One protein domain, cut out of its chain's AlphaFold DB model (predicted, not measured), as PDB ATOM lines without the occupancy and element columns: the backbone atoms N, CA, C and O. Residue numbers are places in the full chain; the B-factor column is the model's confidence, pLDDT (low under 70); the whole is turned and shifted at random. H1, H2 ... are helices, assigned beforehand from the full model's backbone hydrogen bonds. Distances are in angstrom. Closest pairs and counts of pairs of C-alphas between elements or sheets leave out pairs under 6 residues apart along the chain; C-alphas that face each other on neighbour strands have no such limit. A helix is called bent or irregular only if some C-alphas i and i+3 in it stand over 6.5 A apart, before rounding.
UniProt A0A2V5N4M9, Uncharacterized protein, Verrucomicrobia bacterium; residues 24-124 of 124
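What this domain is: This is residues 24 to 124 of the 124 residues of an uncharacterized protein of Verrucomicrobia bacterium (UniProt A0A2V5N4M9). A helical hairpin of H4 and H3 makes the core of a flat, loose model, with H1 packed on H3 and H2 on the last turns of H4. Residues 114 to 124, with H5, stick out as a free tail. The printed part has 101 residues with five named helices, H1 to H5 in chain order, and no named strand; the class is all helix. The radius of gyration of the C-alphas is 17.5 A, and the spans are 57 by 32 by 14 A.

Where its parts are: H4, the longest helix, is residues 87 to 108, 30.8 A from C-alpha 87 at (67.868, -17.097, -41.476) to C-alpha 108 at (40.974, -3.113, -36.225). H3 is residues 63 to 79, 24.1 A long. H1 is residues 24 to 31, beginning at C-alpha 24 (44.658, -20.637, -44.638). H2 is residues 45 to 53, irregular but only just: C-alphas 46 and 49 are 6.9 A apart. H5 is residues 114 to 122.

How they stand to each other: H3 and H4 form a helical hairpin, touching at a shallow tilt of 31 degrees, opposite ways; their closest C-alphas, of Val 72 and Phe 93, are 6.1 A apart. H1 touches H3 at a steep tilt of 42 degrees, the same way, closest at the C-alphas of Ile 29 and Arg 71, 5.0 A. H4 touches H2 with residues 104 to 108 alone; the closest C-alphas, of Leu 49 and Leu 108, are 5.1 A apart. H1 and H4 are apart, and H5 touches no helix. Each O i to N i+4 pair is within hydrogen-bond range in H3 and H5, against 3 of 4 in H1, 3 of 5 in H2 and 17 of 18 in H4.

The domain as a whole: The C-alphas farthest apart, of Glu 82 and Arg 124, are 57.4 A apart. The printed part has no cut. The link from H1 to H2, 13 residues, is long; that from H4 to H5 is tight. Residue 124 alone has pLDDT under 70.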
ATOM      1  N   SER A  24      43.500 -20.821 -43.759       90.06
ATOM      2  CA  SER A  24      44.658 -20.637 -44.638       90.06
ATOM      3  C   SER A  24      46.002 -20.848 -43.940       90.06
ATOM      4  O   SER A  24      46.988 -21.076 -44.622       90.06
ATOM      5  N   GLU A  25      46.059 -20.781 -42.606       92.94
ATOM      6  CA  GLU A  25      47.254 -21.156 -41.843       92.94
ATOM      7  C   GLU A  25      47.151 -22.594 -41.312       92.94
ATOM      8  O   GLU A  25      48.122 -23.339 -41.356       92.94
ATOM      9  N   VAL A  26      45.972 -23.022 -40.846       92.31
ATOM     10  CA  VAL A  26      45.765 -24.366 -40.265       92.31
ATOM     11  C   VAL A  26      45.949 -25.485 -41.295       92.31
ATOM     12  O   VAL A  26      46.577 -26.499 -40.995       92.31
ATOM     13  N   GLU A  27      45.407 -25.320 -42.502       93.19
ATOM     14  CA  GLU A  27      45.428 -26.355 -43.541       93.19
ATOM     15  C   GLU A  27      46.858 -26.659 -44.027       93.19
ATOM     16  O   GLU A  27      47.235 -27.835 -43.992       93.19
ATOM     17  N   PRO A  28      47.706 -25.667 -44.375       92.31
ATOM     18  CA  PRO A  28      49.095 -25.944 -44.740       92.31
ATOM     19  C   PRO A  28      49.926 -26.520 -43.590       92.31
ATOM     20  O   PRO A  28      50.778 -27.382 -43.815       92.31
ATOM     21  N   ILE A  29      49.668 -26.103 -42.343       94.38
ATOM     22  CA  ILE A  29      50.336 -26.670 -41.162       94.38
ATOM     23  C   ILE A  29      50.029 -28.168 -41.034       94.38
ATOM     24  O   ILE A  29      50.950 -28.973 -40.876       94.38
ATOM     25  N   ASN A  30      48.758 -28.552 -41.169       93.25
ATOM     26  CA  ASN A  30      48.346 -29.956 -41.145       93.25
ATOM     27  C   ASN A  30      48.911 -30.741 -42.338       93.25
ATOM     28  O   ASN A  30      49.410 -31.851 -42.161       93.25
ATOM     29  N   ALA A  31      48.932 -30.145 -43.534       92.44
ATOM     30  CA  ALA A  31      49.583 -30.735 -44.708       92.44
ATOM     31  C   ALA A  31      51.104 -30.916 -44.522       92.44
ATOM     32  O   ALA A  31      51.720 -31.746 -45.185       92.44
ATOM     33  N   SER A  32      51.711 -30.176 -43.590       91.88
ATOM     34  CA  SER A  32      53.128 -30.279 -43.221       91.88
ATOM     35  C   SER A  32      53.382 -31.203 -42.020       91.88
ATOM     36  O   SER A  32      54.458 -31.145 -41.418       91.88
ATOM     37  N   GLY A  33      52.408 -32.042 -41.647       88.44
ATOM     38  CA  GLY A  33      52.571 -33.128 -40.674       88.44
ATOM     39  C   GLY A  33      52.083 -32.847 -39.248       88.44
ATOM     40  O   GLY A  33      52.291 -33.688 -38.376       88.44
ATOM     41  N   GLU A  34      51.446 -31.703 -38.985       90.19
ATOM     42  CA  GLU A  34      50.746 -31.458 -37.711       90.19
ATOM     43  C   GLU A  34      49.333 -32.047 -37.697       90.19
ATOM     44  O   GLU A  34      48.786 -32.469 -38.715       90.19
ATOM     45  N   LYS A  35      48.727 -32.049 -36.507       92.56
ATOM     46  CA  LYS A  35      47.344 -32.489 -36.280       92.56
ATOM     47  C   LYS A  35      46.551 -31.431 -35.515       92.56
ATOM     48  O   LYS A  35      45.980 -31.709 -34.463       92.56
ATOM     49  N   LEU A  36      46.544 -30.199 -36.022       90.88
ATOM     50  CA  LEU A  36      45.666 -29.149 -35.510       90.88
ATOM     51  C   LEU A  36      44.206 -29.534 -35.761       90.88
ATOM     52  O   LEU A  36      43.858 -29.993 -36.852       90.88
ATOM     53  N   ASP A  37      43.354 -29.302 -34.763       88.62
ATOM     54  CA  ASP A  37      41.919 -29.562 -34.854       88.62
ATOM     55  C   ASP A  37      41.303 -28.771 -36.031       88.62
ATOM     56  O   ASP A  37      41.299 -27.535 -36.006       88.62
ATOM     57  N   PRO A  38      40.756 -29.438 -37.067       80.81
ATOM     58  CA  PRO A  38      40.176 -28.767 -38.232       80.81
ATOM     59  C   PRO A  38      38.889 -27.998 -37.896       80.81
ATOM     60  O   PRO A  38      38.429 -27.156 -38.682       80.81
ATOM     61  N   SER A  39      38.289 -28.266 -36.734       83.75
ATOM     62  CA  SER A  39      37.153 -27.529 -36.192       83.75
ATOM     63  C   SER A  39      37.565 -26.272 -35.424       83.75
ATOM     64  O   SER A  39      36.698 -25.449 -35.138       83.75
ATOM     65  N   ALA A  40      38.863 -26.056 -35.160       83.75
ATOM     66  CA  ALA A  40      39.335 -24.865 -34.464       83.75
ATOM     67  C   ALA A  40      38.885 -23.593 -35.198       83.75
ATOM     68  O   ALA A  40      39.117 -23.410 -36.398       83.75
ATOM     69  N   ARG A  41      38.206 -22.709 -34.467       82.19
ATOM     70  CA  ARG A  41      37.769 -21.391 -34.932       82.19
ATOM     71  C   ARG A  41      38.162 -20.354 -33.896       82.19
ATOM     72  O   ARG A  41      38.116 -20.618 -32.695       82.19
ATOM     73  N   GLY A  42      38.562 -19.187 -34.376       85.56
ATOM     74  CA  GLY A  42      38.800 -18.020 -33.545       85.56
ATOM     75  C   GLY A  42      37.668 -17.005 -33.642       85.56
ATOM     76  O   GLY A  42      36.586 -17.292 -34.151       85.56
ATOM     77  N   VAL A  43      37.944 -15.793 -33.168       86.88
ATOM     78  CA  VAL A  43      37.017 -14.659 -33.260       86.88
ATOM     79  C   VAL A  43      36.890 -14.200 -34.712       86.88
ATOM     80  O   VAL A  43      37.884 -14.118 -35.441       86.88
ATOM     81  N   ASN A  44      35.671 -13.857 -35.127       88.00
ATOM     82  CA  ASN A  44      35.439 -13.274 -36.438       88.00
ATOM     83  C   ASN A  44      36.123 -11.898 -36.531       88.00
ATOM     84  O   ASN A  44      35.771 -10.959 -35.820       88.00
ATOM     85  N   LYS A  45      37.099 -11.762 -37.433       87.06
ATOM     86  CA  LYS A  45      37.873 -10.519 -37.599       87.06
ATOM     87  C   LYS A  45      37.025  -9.344 -38.111       87.06
ATOM     88  O   LYS A  45      37.443  -8.198 -37.990       87.06
ATOM     89  N   GLU A  46      35.839  -9.631 -38.645       91.12
ATOM     90  CA  GLU A  46      34.865  -8.632 -39.091       91.12
ATOM     91  C   GLU A  46      34.221  -7.897 -37.892       91.12
ATOM     92  O   GLU A  46      33.737  -6.778 -38.045       91.12
ATOM     93  N   GLU A  47      34.257  -8.482 -36.688       88.38
ATOM     94  CA  GLU A  47      33.673  -7.909 -35.463       88.38
ATOM     95  C   GLU A  47      34.614  -6.938 -34.736       88.38
ATOM     96  O   GLU A  47      34.189  -6.209 -33.839       88.38
ATOM     97  N   TYR A  48      35.885  -6.880 -35.136       87.06
ATOM     98  CA  TYR A  48      36.895  -6.046 -34.487       87.06
ATOM     99  C   TYR A  48      36.558  -4.550 -34.531       87.06
ATOM    100  O   TYR A  48      36.552  -3.891 -33.493       87.06
ATOM    101  N   LEU A  49      36.256  -4.006 -35.713       87.62
ATOM    102  CA  LEU A  49      35.929  -2.587 -35.859       87.62
ATOM    103  C   LEU A  49      34.588  -2.209 -35.196       87.62
ATOM    104  O   LEU A  49      34.552  -1.190 -34.500       87.62
ATOM    105  N   PRO A  50      33.492  -2.986 -35.346       90.06
ATOM    106  CA  PRO A  50      32.276  -2.777 -34.560       90.06
ATOM    107  C   PRO A  50      32.543  -2.722 -33.055       90.06
ATOM    108  O   PRO A  50      32.088  -1.801 -32.385       90.06
ATOM    109  N   ALA A  51      33.345  -3.649 -32.531       85.00
ATOM    110  CA  ALA A  51      33.714  -3.654 -31.124       85.00
ATOM    111  C   ALA A  51      34.543  -2.438 -30.701       85.00
ATOM    112  O   ALA A  51      34.335  -1.901 -29.611       85.00
ATOM    113  N   ALA A  52      35.453  -1.969 -31.557       84.31
ATOM    114  CA  ALA A  52      36.231  -0.766 -31.284       84.31
ATOM    115  C   ALA A  52      35.332   0.466 -31.102       84.31
ATOM    116  O   ALA A  52      35.539   1.258 -30.184       84.31
ATOM    117  N   LYS A  53      34.258   0.572 -31.898       84.62
ATOM    118  CA  LYS A  53      33.240   1.627 -31.754       84.62
ATOM    119  C   LYS A  53      32.433   1.525 -30.453       84.62
ATOM    120  O   LYS A  53      31.865   2.522 -30.023       84.62
ATOM    121  N   LEU A  54      32.407   0.351 -29.821       87.38
ATOM    122  CA  LEU A  54      31.760   0.100 -28.528       87.38
ATOM    123  C   LEU A  54      32.720   0.254 -27.333       87.38
ATOM    124  O   LEU A  54      32.356  -0.086 -26.209       87.38
ATOM    125  N   GLY A  55      33.938   0.763 -27.552       83.19
ATOM    126  CA  GLY A  55      34.901   1.062 -26.487       83.19
ATOM    127  C   GLY A  55      36.024   0.036 -26.317       83.19
ATOM    128  O   GLY A  55      36.835   0.171 -25.401       83.19
ATOM    129  N   VAL A  56      36.130  -0.970 -27.193       81.50
ATOM    130  CA  VAL A  56      37.274  -1.895 -27.189       81.50
ATOM    131  C   VAL A  56      38.489  -1.223 -27.819       81.50
ATOM    132  O   VAL A  56      38.633  -1.150 -29.033       81.50
ATOM    133  N   THR A  57      39.408  -0.752 -26.988       84.75
ATOM    134  CA  THR A  57      40.608  -0.027 -27.436       84.75
ATOM    135  C   THR A  57      41.820  -0.929 -27.677       84.75
ATOM    136  O   THR A  57      42.831  -0.478 -28.213       84.75
ATOM    137  N   LYS A  58      41.736  -2.213 -27.300       82.56
ATOM    138  CA  LYS A  58      42.832  -3.174 -27.438       82.56
ATOM    139  C   LYS A  58      42.336  -4.585 -27.730       82.56
ATOM    140  O   LYS A  58      41.487  -5.112 -27.021       82.56
ATOM    141  N   VAL A  59      42.997  -5.244 -28.682       81.75
ATOM    142  CA  VAL A  59      42.745  -6.640 -29.062       81.75
ATOM    143  C   VAL A  59      44.018  -7.481 -28.890       81.75
ATOM    144  O   VAL A  59      45.115  -7.046 -29.246       81.75
ATOM    145  N   ASN A  60      43.899  -8.681 -28.308       84.44
ATOM    146  CA  ASN A  60      45.022  -9.606 -28.105       84.44
ATOM    147  C   ASN A  60      45.071 -10.641 -29.241       84.44
ATOM    148  O   ASN A  60      44.184 -11.490 -29.348       84.44
ATOM    149  N   LEU A  61      46.137 -10.609 -30.046       84.25
ATOM    150  CA  LEU A  61      46.390 -11.555 -31.136       84.25
ATOM    151  C   LEU A  61      47.727 -12.262 -30.883       84.25
ATOM    152  O   LEU A  61      48.773 -11.621 -30.916       84.25
ATOM    153  N   ASP A  62      47.686 -13.562 -30.599       89.50
ATOM    154  CA  ASP A  62      48.880 -14.372 -30.312       89.50
ATOM    155  C   ASP A  62      48.823 -15.685 -31.096       89.50
ATOM    156  O   ASP A  62      49.706 -15.954 -31.908       89.50
ATOM    157  N   THR A  63      47.724 -16.438 -30.970       90.62
ATOM    158  CA  THR A  63      47.525 -17.697 -31.701       90.62
ATOM    159  C   THR A  63      47.719 -17.531 -33.205       90.62
ATOM    160  O   THR A  63      48.431 -18.327 -33.801       90.62
ATOM    161  N   ASP A  64      47.163 -16.480 -33.813       90.88
ATOM    162  CA  ASP A  64      47.334 -16.236 -35.253       90.88
ATOM    163  C   ASP A  64      48.814 -16.071 -35.638       90.88
ATOM    164  O   ASP A  64      49.271 -16.640 -36.625       90.88
ATOM    165  N   GLY A  65      49.584 -15.337 -34.831       92.94
ATOM    166  CA  GLY A  65      51.006 -15.118 -35.083       92.94
ATOM    167  C   GLY A  65      51.838 -16.395 -34.946       92.94
ATOM    168  O   GLY A  65      52.769 -16.612 -35.720       92.94
ATOM    169  N   ARG A  66      51.473 -17.263 -33.994       95.00
ATOM    170  CA  ARG A  66      52.085 -18.589 -33.841       95.00
ATOM    171  C   ARG A  66      51.773 -19.492 -35.028       95.00
ATOM    172  O   ARG A  66      52.657 -20.213 -35.463       95.00
ATOM    173  N   LEU A  67      50.558 -19.425 -35.576       95.31
ATOM    174  CA  LEU A  67      50.193 -20.187 -36.773       95.31
ATOM    175  C   LEU A  67      51.042 -19.765 -37.981       95.31
ATOM    176  O   LEU A  67      51.641 -20.633 -38.608       95.31
ATOM    177  N   VAL A  68      51.204 -18.459 -38.229       96.69
ATOM    178  CA  VAL A  68      52.089 -17.958 -39.301       96.69
ATOM    179  C   VAL A  68      53.520 -18.473 -39.121       96.69
ATOM    180  O   VAL A  68      54.139 -18.953 -40.069       96.69
ATOM    181  N   TRP A  69      54.049 -18.411 -37.894       97.38
ATOM    182  CA  TRP A  69      55.386 -18.923 -37.592       97.38
ATOM    183  C   TRP A  69      55.498 -20.424 -37.887       97.38
ATOM    184  O   TRP A  69      56.415 -20.840 -38.597       97.38
ATOM    185  N   THR A  70      54.554 -21.221 -37.383       97.25
ATOM    186  CA  THR A  70      54.544 -22.678 -37.547       97.25
ATOM    187  C   THR A  70      54.438 -23.071 -39.013       97.25
ATOM    188  O   THR A  70      55.193 -23.937 -39.449       97.25
ATOM    189  N   ARG A  71      53.553 -22.422 -39.784       97.19
ATOM    190  CA  ARG A  71      53.412 -22.670 -41.221       97.19
ATOM    191  C   ARG A  71      54.744 -22.466 -41.932       97.19
ATOM    192  O   ARG A  71      55.250 -23.403 -42.540       97.19
ATOM    193  N   VAL A  72      55.330 -21.274 -41.801       97.69
ATOM    194  CA  VAL A  72      56.558 -20.903 -42.521       97.69
ATOM    195  C   VAL A  72      57.694 -21.884 -42.240       97.69
ATOM    196  O   VAL A  72      58.374 -22.322 -43.164       97.69
ATOM    197  N   HIS A  73      57.902 -22.250 -40.975       97.50
ATOM    198  CA  HIS A  73      59.013 -23.129 -40.616       97.50
ATOM    199  C   HIS A  73      58.763 -24.575 -41.037       97.50
ATOM    200  O   HIS A  73      59.692 -25.244 -41.479       97.50
ATOM    201  N   ARG A  74      57.523 -25.067 -40.943       96.00
ATOM    202  CA  ARG A  74      57.208 -26.435 -41.368       96.00
ATOM    203  C   ARG A  74      57.271 -26.610 -42.878       96.00
ATOM    204  O   ARG A  74      57.821 -27.609 -43.329       96.00
ATOM    205  N   GLU A  75      56.760 -25.646 -43.638       96.12
ATOM    206  CA  GLU A  75      56.902 -25.630 -45.097       96.12
ATOM    207  C   GLU A  75      58.381 -25.598 -45.482       96.12
ATOM    208  O   GLU A  75      58.824 -26.437 -46.259       96.12
ATOM    209  N   PHE A  76      59.176 -24.730 -44.850       97.12
ATOM    210  CA  PHE A  76      60.611 -24.661 -45.112       97.12
ATOM    211  C   PHE A  76      61.335 -25.983 -44.825       97.12
ATOM    212  O   PHE A  76      62.071 -26.464 -45.678       97.12
ATOM    213  N   CYS A  77      61.112 -26.600 -43.661       95.81
ATOM    214  CA  CYS A  77      61.760 -27.870 -43.320       95.81
ATOM    215  C   CYS A  77      61.314 -29.032 -44.222       95.81
ATOM    216  O   CYS A  77      62.085 -29.965 -44.431       95.81
ATOM    217  N   ARG A  78      60.076 -29.001 -44.733       95.00
ATOM    218  CA  ARG A  78      59.558 -30.003 -45.675       95.00
ATOM    219  C   ARG A  78      60.167 -29.826 -47.066       95.00
ATOM    220  O   ARG A  78      60.563 -30.812 -47.678       95.00
ATOM    221  N   ASP A  79      60.210 -28.588 -47.551       95.81
ATOM    222  CA  ASP A  79      60.556 -28.270 -48.940       95.81
ATOM    223  C   ASP A  79      62.072 -28.097 -49.148       95.81
ATOM    224  O   ASP A  79      62.558 -28.247 -50.268       95.81
ATOM    225  N   HIS A  80      62.818 -27.813 -48.076       96.44
ATOM    226  CA  HIS A  80      64.272 -27.611 -48.078       96.44
ATOM    227  C   HIS A  80      64.978 -28.429 -46.977       96.44
ATOM    228  O   HIS A  80      65.629 -27.848 -46.100       96.44
ATOM    229  N   PRO A  81      64.866 -29.772 -46.973       96.38
ATOM    230  CA  PRO A  81      65.437 -30.624 -45.923       96.38
ATOM    231  C   PRO A  81      66.971 -30.553 -45.835       96.38
ATOM    232  O   PRO A  81      67.551 -30.892 -44.805       96.38
ATOM    233  N   GLU A  82      67.645 -30.116 -46.898       97.75
ATOM    234  CA  GLU A  82      69.091 -29.906 -46.946       97.75
ATOM    235  C   GLU A  82      69.550 -28.642 -46.203       97.75
ATOM    236  O   GLU A  82      70.736 -28.496 -45.893       97.75
ATOM    237  N   LYS A  83      68.633 -27.708 -45.925       96.75
ATOM    238  CA  LYS A  83      68.953 -26.424 -45.305       96.75
ATOM    239  C   LYS A  83      68.727 -26.457 -43.799       96.75
ATOM    240  O   LYS A  83      67.639 -26.742 -43.316       96.75
ATOM    241  N   PHE A  84      69.748 -26.040 -43.055       95.25
ATOM    242  CA  PHE A  84      69.707 -25.921 -41.592       95.25
ATOM    243  C   PHE A  84      69.835 -24.472 -41.097       95.25
ATOM    244  O   PHE A  84      69.813 -24.224 -39.893       95.25
ATOM    245  N   ASP A  85      70.006 -23.505 -42.001       97.31
ATOM    246  CA  ASP A  85      70.133 -22.093 -41.651       97.31
ATOM    247  C   ASP A  85      68.757 -21.426 -41.556       97.31
ATOM    248  O   ASP A  85      68.111 -21.119 -42.558       97.31
ATOM    249  N   PHE A  86      68.328 -21.142 -40.328       94.94
ATOM    250  CA  PHE A  86      67.009 -20.574 -40.044       94.94
ATOM    251  C   PHE A  86      66.887 -19.084 -40.406       94.94
ATOM    252  O   PHE A  86      65.799 -18.510 -40.317       94.94
ATOM    253  N   ARG A  87      67.960 -18.443 -40.889       97.75
ATOM    254  CA  ARG A  87      67.868 -17.097 -41.476       97.75
ATOM    255  C   ARG A  87      67.034 -17.098 -42.757       97.75
ATOM    256  O   ARG A  87      66.356 -16.107 -43.028       97.75
ATOM    257  N   ASP A  88      67.055 -18.188 -43.520       97.25
ATOM    258  CA  ASP A  88      66.259 -18.334 -44.741       97.25
ATOM    259  C   ASP A  88      64.741 -18.322 -44.461       97.25
ATOM    260  O   ASP A  88      64.067 -17.412 -44.960       97.25
ATOM    261  N   PRO A  89      64.177 -19.212 -43.613       97.88
ATOM    262  CA  PRO A  89      62.767 -19.135 -43.235       97.88
ATOM    263  C   PRO A  89      62.457 -17.876 -42.420       97.88
ATOM    264  O   PRO A  89      61.354 -17.344 -42.527       97.88
ATOM    265  N   GLY A  90      63.424 -17.328 -41.677       97.88
ATOM    266  CA  GLY A  90      63.270 -16.065 -40.955       97.88
ATOM    267  C   GLY A  90      62.905 -14.885 -41.865       97.88
ATOM    268  O   GLY A  90      62.025 -14.096 -41.522       97.88
ATOM    269  N   LYS A  91      63.507 -14.784 -43.060       97.62
ATOM    270  CA  LYS A  91      63.156 -13.747 -44.054       97.62
ATOM    271  C   LYS A  91      61.715 -13.889 -44.543       97.62
ATOM    272  O   LYS A  91      61.023 -12.884 -44.706       97.62
ATOM    273  N   ILE A  92      61.266 -15.125 -44.770       97.56
ATOM    274  CA  ILE A  92      59.883 -15.421 -45.162       97.56
ATOM    275  C   ILE A  92      58.953 -15.027 -44.014       97.56
ATOM    276  O   ILE A  92      58.043 -14.229 -44.216       97.56
ATOM    277  N   PHE A  93      59.239 -15.490 -42.797       97.88
ATOM    278  CA  PHE A  93      58.429 -15.217 -41.614       97.88
ATOM    279  C   PHE A  93      58.250 -13.721 -41.365       97.88
ATOM    280  O   PHE A  93      57.123 -13.284 -41.167       97.88
ATOM    281  N   VAL A  94      59.319 -12.921 -41.421       97.94
ATOM    282  CA  VAL A  94      59.225 -11.467 -41.207       97.94
ATOM    283  C   VAL A  94      58.258 -10.819 -42.200       97.94
ATOM    284  O   VAL A  94      57.426 -10.008 -41.794       97.94
ATOM    285  N   ARG A  95      58.323 -11.196 -43.482       97.69
ATOM    286  CA  ARG A  95      57.418 -10.675 -44.514       97.69
ATOM    287  C   ARG A  95      55.972 -11.108 -44.274       97.69
ATOM    288  O   ARG A  95      55.077 -10.267 -44.265       97.69
ATOM    289  N   GLU A  96      55.745 -12.398 -44.048       96.94
ATOM    290  CA  GLU A  96      54.404 -12.951 -43.822       96.94
ATOM    291  C   GLU A  96      53.766 -12.376 -42.551       96.94
ATOM    292  O   GLU A  96      52.597 -11.992 -42.541       96.94
ATOM    293  N   TYR A  97      54.554 -12.229 -41.485       96.31
ATOM    294  CA  TYR A  97      54.104 -11.647 -40.229       96.31
ATOM    295  C   TYR A  97      53.793 -10.153 -40.375       96.31
ATOM    296  O   TYR A  97      52.804  -9.677 -39.817       96.31
ATOM    297  N   ALA A  98      54.584  -9.406 -41.152       95.81
ATOM    298  CA  ALA A  98      54.291  -8.008 -41.459       95.81
ATOM    299  C   ALA A  98      52.966  -7.862 -42.227       95.81
ATOM    300  O   ALA A  98      52.133  -7.041 -41.841       95.81
ATOM    301  N   ASN A  99      52.734  -8.705 -43.240       95.75
ATOM    302  CA  ASN A  99      51.470  -8.745 -43.983       95.75
ATOM    303  C   ASN A  99      50.288  -9.073 -43.059       95.75
ATOM    304  O   ASN A  99      49.255  -8.406 -43.100       95.75
ATOM    305  N   PHE A 100      50.460 -10.058 -42.175       94.00
ATOM    306  CA  PHE A 100      49.470 -10.421 -41.165       94.00
ATOM    307  C   PHE A 100      49.119  -9.237 -40.246       94.00
ATOM    308  O   PHE A 100      47.937  -8.942 -40.046       94.00
ATOM    309  N   ILE A 101      50.119  -8.532 -39.708       93.56
ATOM    310  CA  ILE A 101      49.901  -7.372 -38.832       93.56
ATOM    311  C   ILE A 101      49.229  -6.222 -39.589       93.56
ATOM    312  O   ILE A 101      48.296  -5.618 -39.057       93.56
ATOM    313  N   ALA A 102      49.650  -5.939 -40.825       94.38
ATOM    314  CA  ALA A 102      49.039  -4.911 -41.665       94.38
ATOM    315  C   ALA A 102      47.549  -5.200 -41.907       94.38
ATOM    316  O   ALA A 102      46.702  -4.370 -41.573       94.38
ATOM    317  N   HIS A 103      47.219  -6.420 -42.346       94.06
ATOM    318  CA  HIS A 103      45.837  -6.873 -42.543       94.06
ATOM    319  C   HIS A 103      44.996  -6.752 -41.262       94.06
ATOM    320  O   HIS A 103      43.836  -6.335 -41.282       94.06
ATOM    321  N   LYS A 104      45.564  -7.107 -40.102       91.31
ATOM    322  CA  LYS A 104      44.862  -6.972 -38.819       91.31
ATOM    323  C   LYS A 104      44.627  -5.513 -38.439       91.31
ATOM    324  O   LYS A 104      43.549  -5.213 -37.936       91.31
ATOM    325  N   ASN A 105      45.571  -4.614 -38.703       93.25
ATOM    326  CA  ASN A 105      45.401  -3.185 -38.433       93.25
ATOM    327  C   ASN A 105      44.284  -2.553 -39.275       93.25
ATOM    328  O   ASN A 105      43.546  -1.709 -38.766       93.25
ATOM    329  N   GLU A 106      44.101  -2.991 -40.521       94.44
ATOM    330  CA  GLU A 106      42.949  -2.580 -41.335       94.44
ATOM    331  C   GLU A 106      41.632  -3.025 -40.689       94.44
ATOM    332  O   GLU A 106      40.719  -2.223 -40.502       94.44
ATOM    333  N   LYS A 107      41.553  -4.291 -40.259       91.56
ATOM    334  CA  LYS A 107      40.357  -4.849 -39.604       91.56
ATOM    335  C   LYS A 107      40.060  -4.231 -38.237       91.56
ATOM    336  O   LYS A 107      38.897  -4.127 -37.861       91.56
ATOM    337  N   LEU A 108      41.091  -3.820 -37.503       90.25
ATOM    338  CA  LEU A 108      40.974  -3.113 -36.225       90.25
ATOM    339  C   LEU A 108      40.617  -1.626 -36.397       90.25
ATOM    340  O   LEU A 108      40.221  -0.989 -35.427       90.25
ATOM    341  N   GLY A 109      40.773  -1.064 -37.600       91.31
ATOM    342  CA  GLY A 109      40.612   0.369 -37.859       91.31
ATOM    343  C   GLY A 109      41.784   1.238 -37.392       91.31
ATOM    344  O   GLY A 109      41.653   2.457 -37.335       91.31
ATOM    345  N   SER A 110      42.930   0.640 -37.049       91.88
ATOM    346  CA  SER A 110      44.135   1.366 -36.623       91.88
ATOM    347  C   SER A 110      45.032   1.786 -37.794       91.88
ATOM    348  O   SER A 110      45.919   2.627 -37.623       91.88
ATOM    349  N   ALA A 111      44.814   1.227 -38.989       94.19
ATOM    350  CA  ALA A 111      45.543   1.610 -40.193       94.19
ATOM    351  C   ALA A 111      45.387   3.118 -40.486       94.19
ATOM    352  O   ALA A 111      44.289   3.672 -40.425       94.19
ATOM    353  N   GLY A 112      46.505   3.793 -40.769       94.88
ATOM    354  CA  GLY A 112      46.533   5.227 -41.088       94.88
ATOM    355  C   GLY A 112      46.309   6.187 -39.910       94.88
ATOM    356  O   GLY A 112      46.356   7.395 -40.106       94.88
ATOM    357  N   GLN A 113      46.115   5.702 -38.678       92.94
ATOM    358  CA  GLN A 113      45.783   6.566 -37.530       92.94
ATOM    359  C   GLN A 113      46.995   7.262 -36.877       92.94
ATOM    360  O   GLN A 113      46.826   8.084 -35.976       92.94
ATOM    361  N   LEU A 114      48.226   6.952 -37.305       92.62
ATOM    362  CA  LEU A 114      49.450   7.405 -36.631       92.62
ATOM    363  C   LEU A 114      49.572   8.935 -36.565       92.62
ATOM    364  O   LEU A 114      49.913   9.471 -35.511       92.62
ATOM    365  N   ASP A 115      49.291   9.639 -37.658       95.12
ATOM    366  CA  ASP A 115      49.456  11.096 -37.705       95.12
ATOM    367  C   ASP A 115      48.404  11.820 -36.859       95.12
ATOM    368  O   ASP A 115      48.741  12.753 -36.130       95.12
ATOM    369  N   ALA A 116      47.161  11.327 -36.858       92.94
ATOM    370  CA  ALA A 116      46.102  11.832 -35.984       92.94
ATOM    371  C   ALA A 116      46.467  11.669 -34.496       92.94
ATOM    372  O   ALA A 116      46.313  12.604 -33.708       92.94
ATOM    373  N   VAL A 117      47.022  10.512 -34.113       91.38
ATOM    374  CA  VAL A 117      47.505  10.265 -32.744       91.38
ATOM    375  C   VAL A 117      48.688  11.174 -32.397       91.38
ATOM    376  O   VAL A 117      48.737  11.742 -31.310       91.38
ATOM    377  N   ARG A 118      49.646  11.363 -33.310       93.88
ATOM    378  CA  ARG A 118      50.784  12.270 -33.079       93.88
ATOM    379  C   ARG A 118      50.338  13.716 -32.878       93.88
ATOM    380  O   ARG A 118      50.908  14.403 -32.033       93.88
ATOM    381  N   ALA A 119      49.344  14.173 -33.636       95.56
ATOM    382  CA  ALA A 119      48.784  15.511 -33.488       95.56
ATOM    383  C   ALA A 119      48.093  15.693 -32.126       95.56
ATOM    384  O   ALA A 119      48.320  16.702 -31.462       95.56
ATOM    385  N   SER A 120      47.319  14.702 -31.669       93.25
ATOM    386  CA  SER A 120      46.577  14.799 -30.403       93.25
ATOM    387  C   SER A 120      47.476  14.847 -29.164       93.25
ATOM    388  O   SER A 120      47.121  15.488 -28.178       93.25
ATOM    389  N   VAL A 121      48.651  14.210 -29.212       93.31
ATOM    390  CA  VAL A 121      49.625  14.231 -28.106       93.31
ATOM    391  C   VAL A 121      50.392  15.555 -28.041       93.31
ATOM    392  O   VAL A 121      50.715  16.000 -26.949       93.31
ATOM    393  N   LYS A 122      50.667  16.200 -29.183       90.88
ATOM    394  CA  LYS A 122      51.368  17.500 -29.239       90.88
ATOM    395  C   LYS A 122      50.492  18.696 -28.857       90.88
ATOM    396  O   LYS A 122      51.026  19.749 -28.542       90.88
ATOM    397  N   ALA A 123      49.173  18.554 -28.960       76.62
ATOM    398  CA  ALA A 123      48.206  19.602 -28.632       76.62
ATOM    399  C   ALA A 123      47.872  19.686 -27.126       76.62
ATOM    400  O   ALA A 123      47.005  20.470 -26.742       76.62
ATOM    401  N   ARG A 124      48.516  18.857 -26.296       55.81
ATOM    402  CA  ARG A 124      48.455  18.885 -24.829       55.81
ATOM    403  C   ARG A 124      49.692  19.564 -24.267       55.81
ATOM    404  O   ARG A 124      49.536  20.214 -23.215       55.81
TER     405      ARG A 124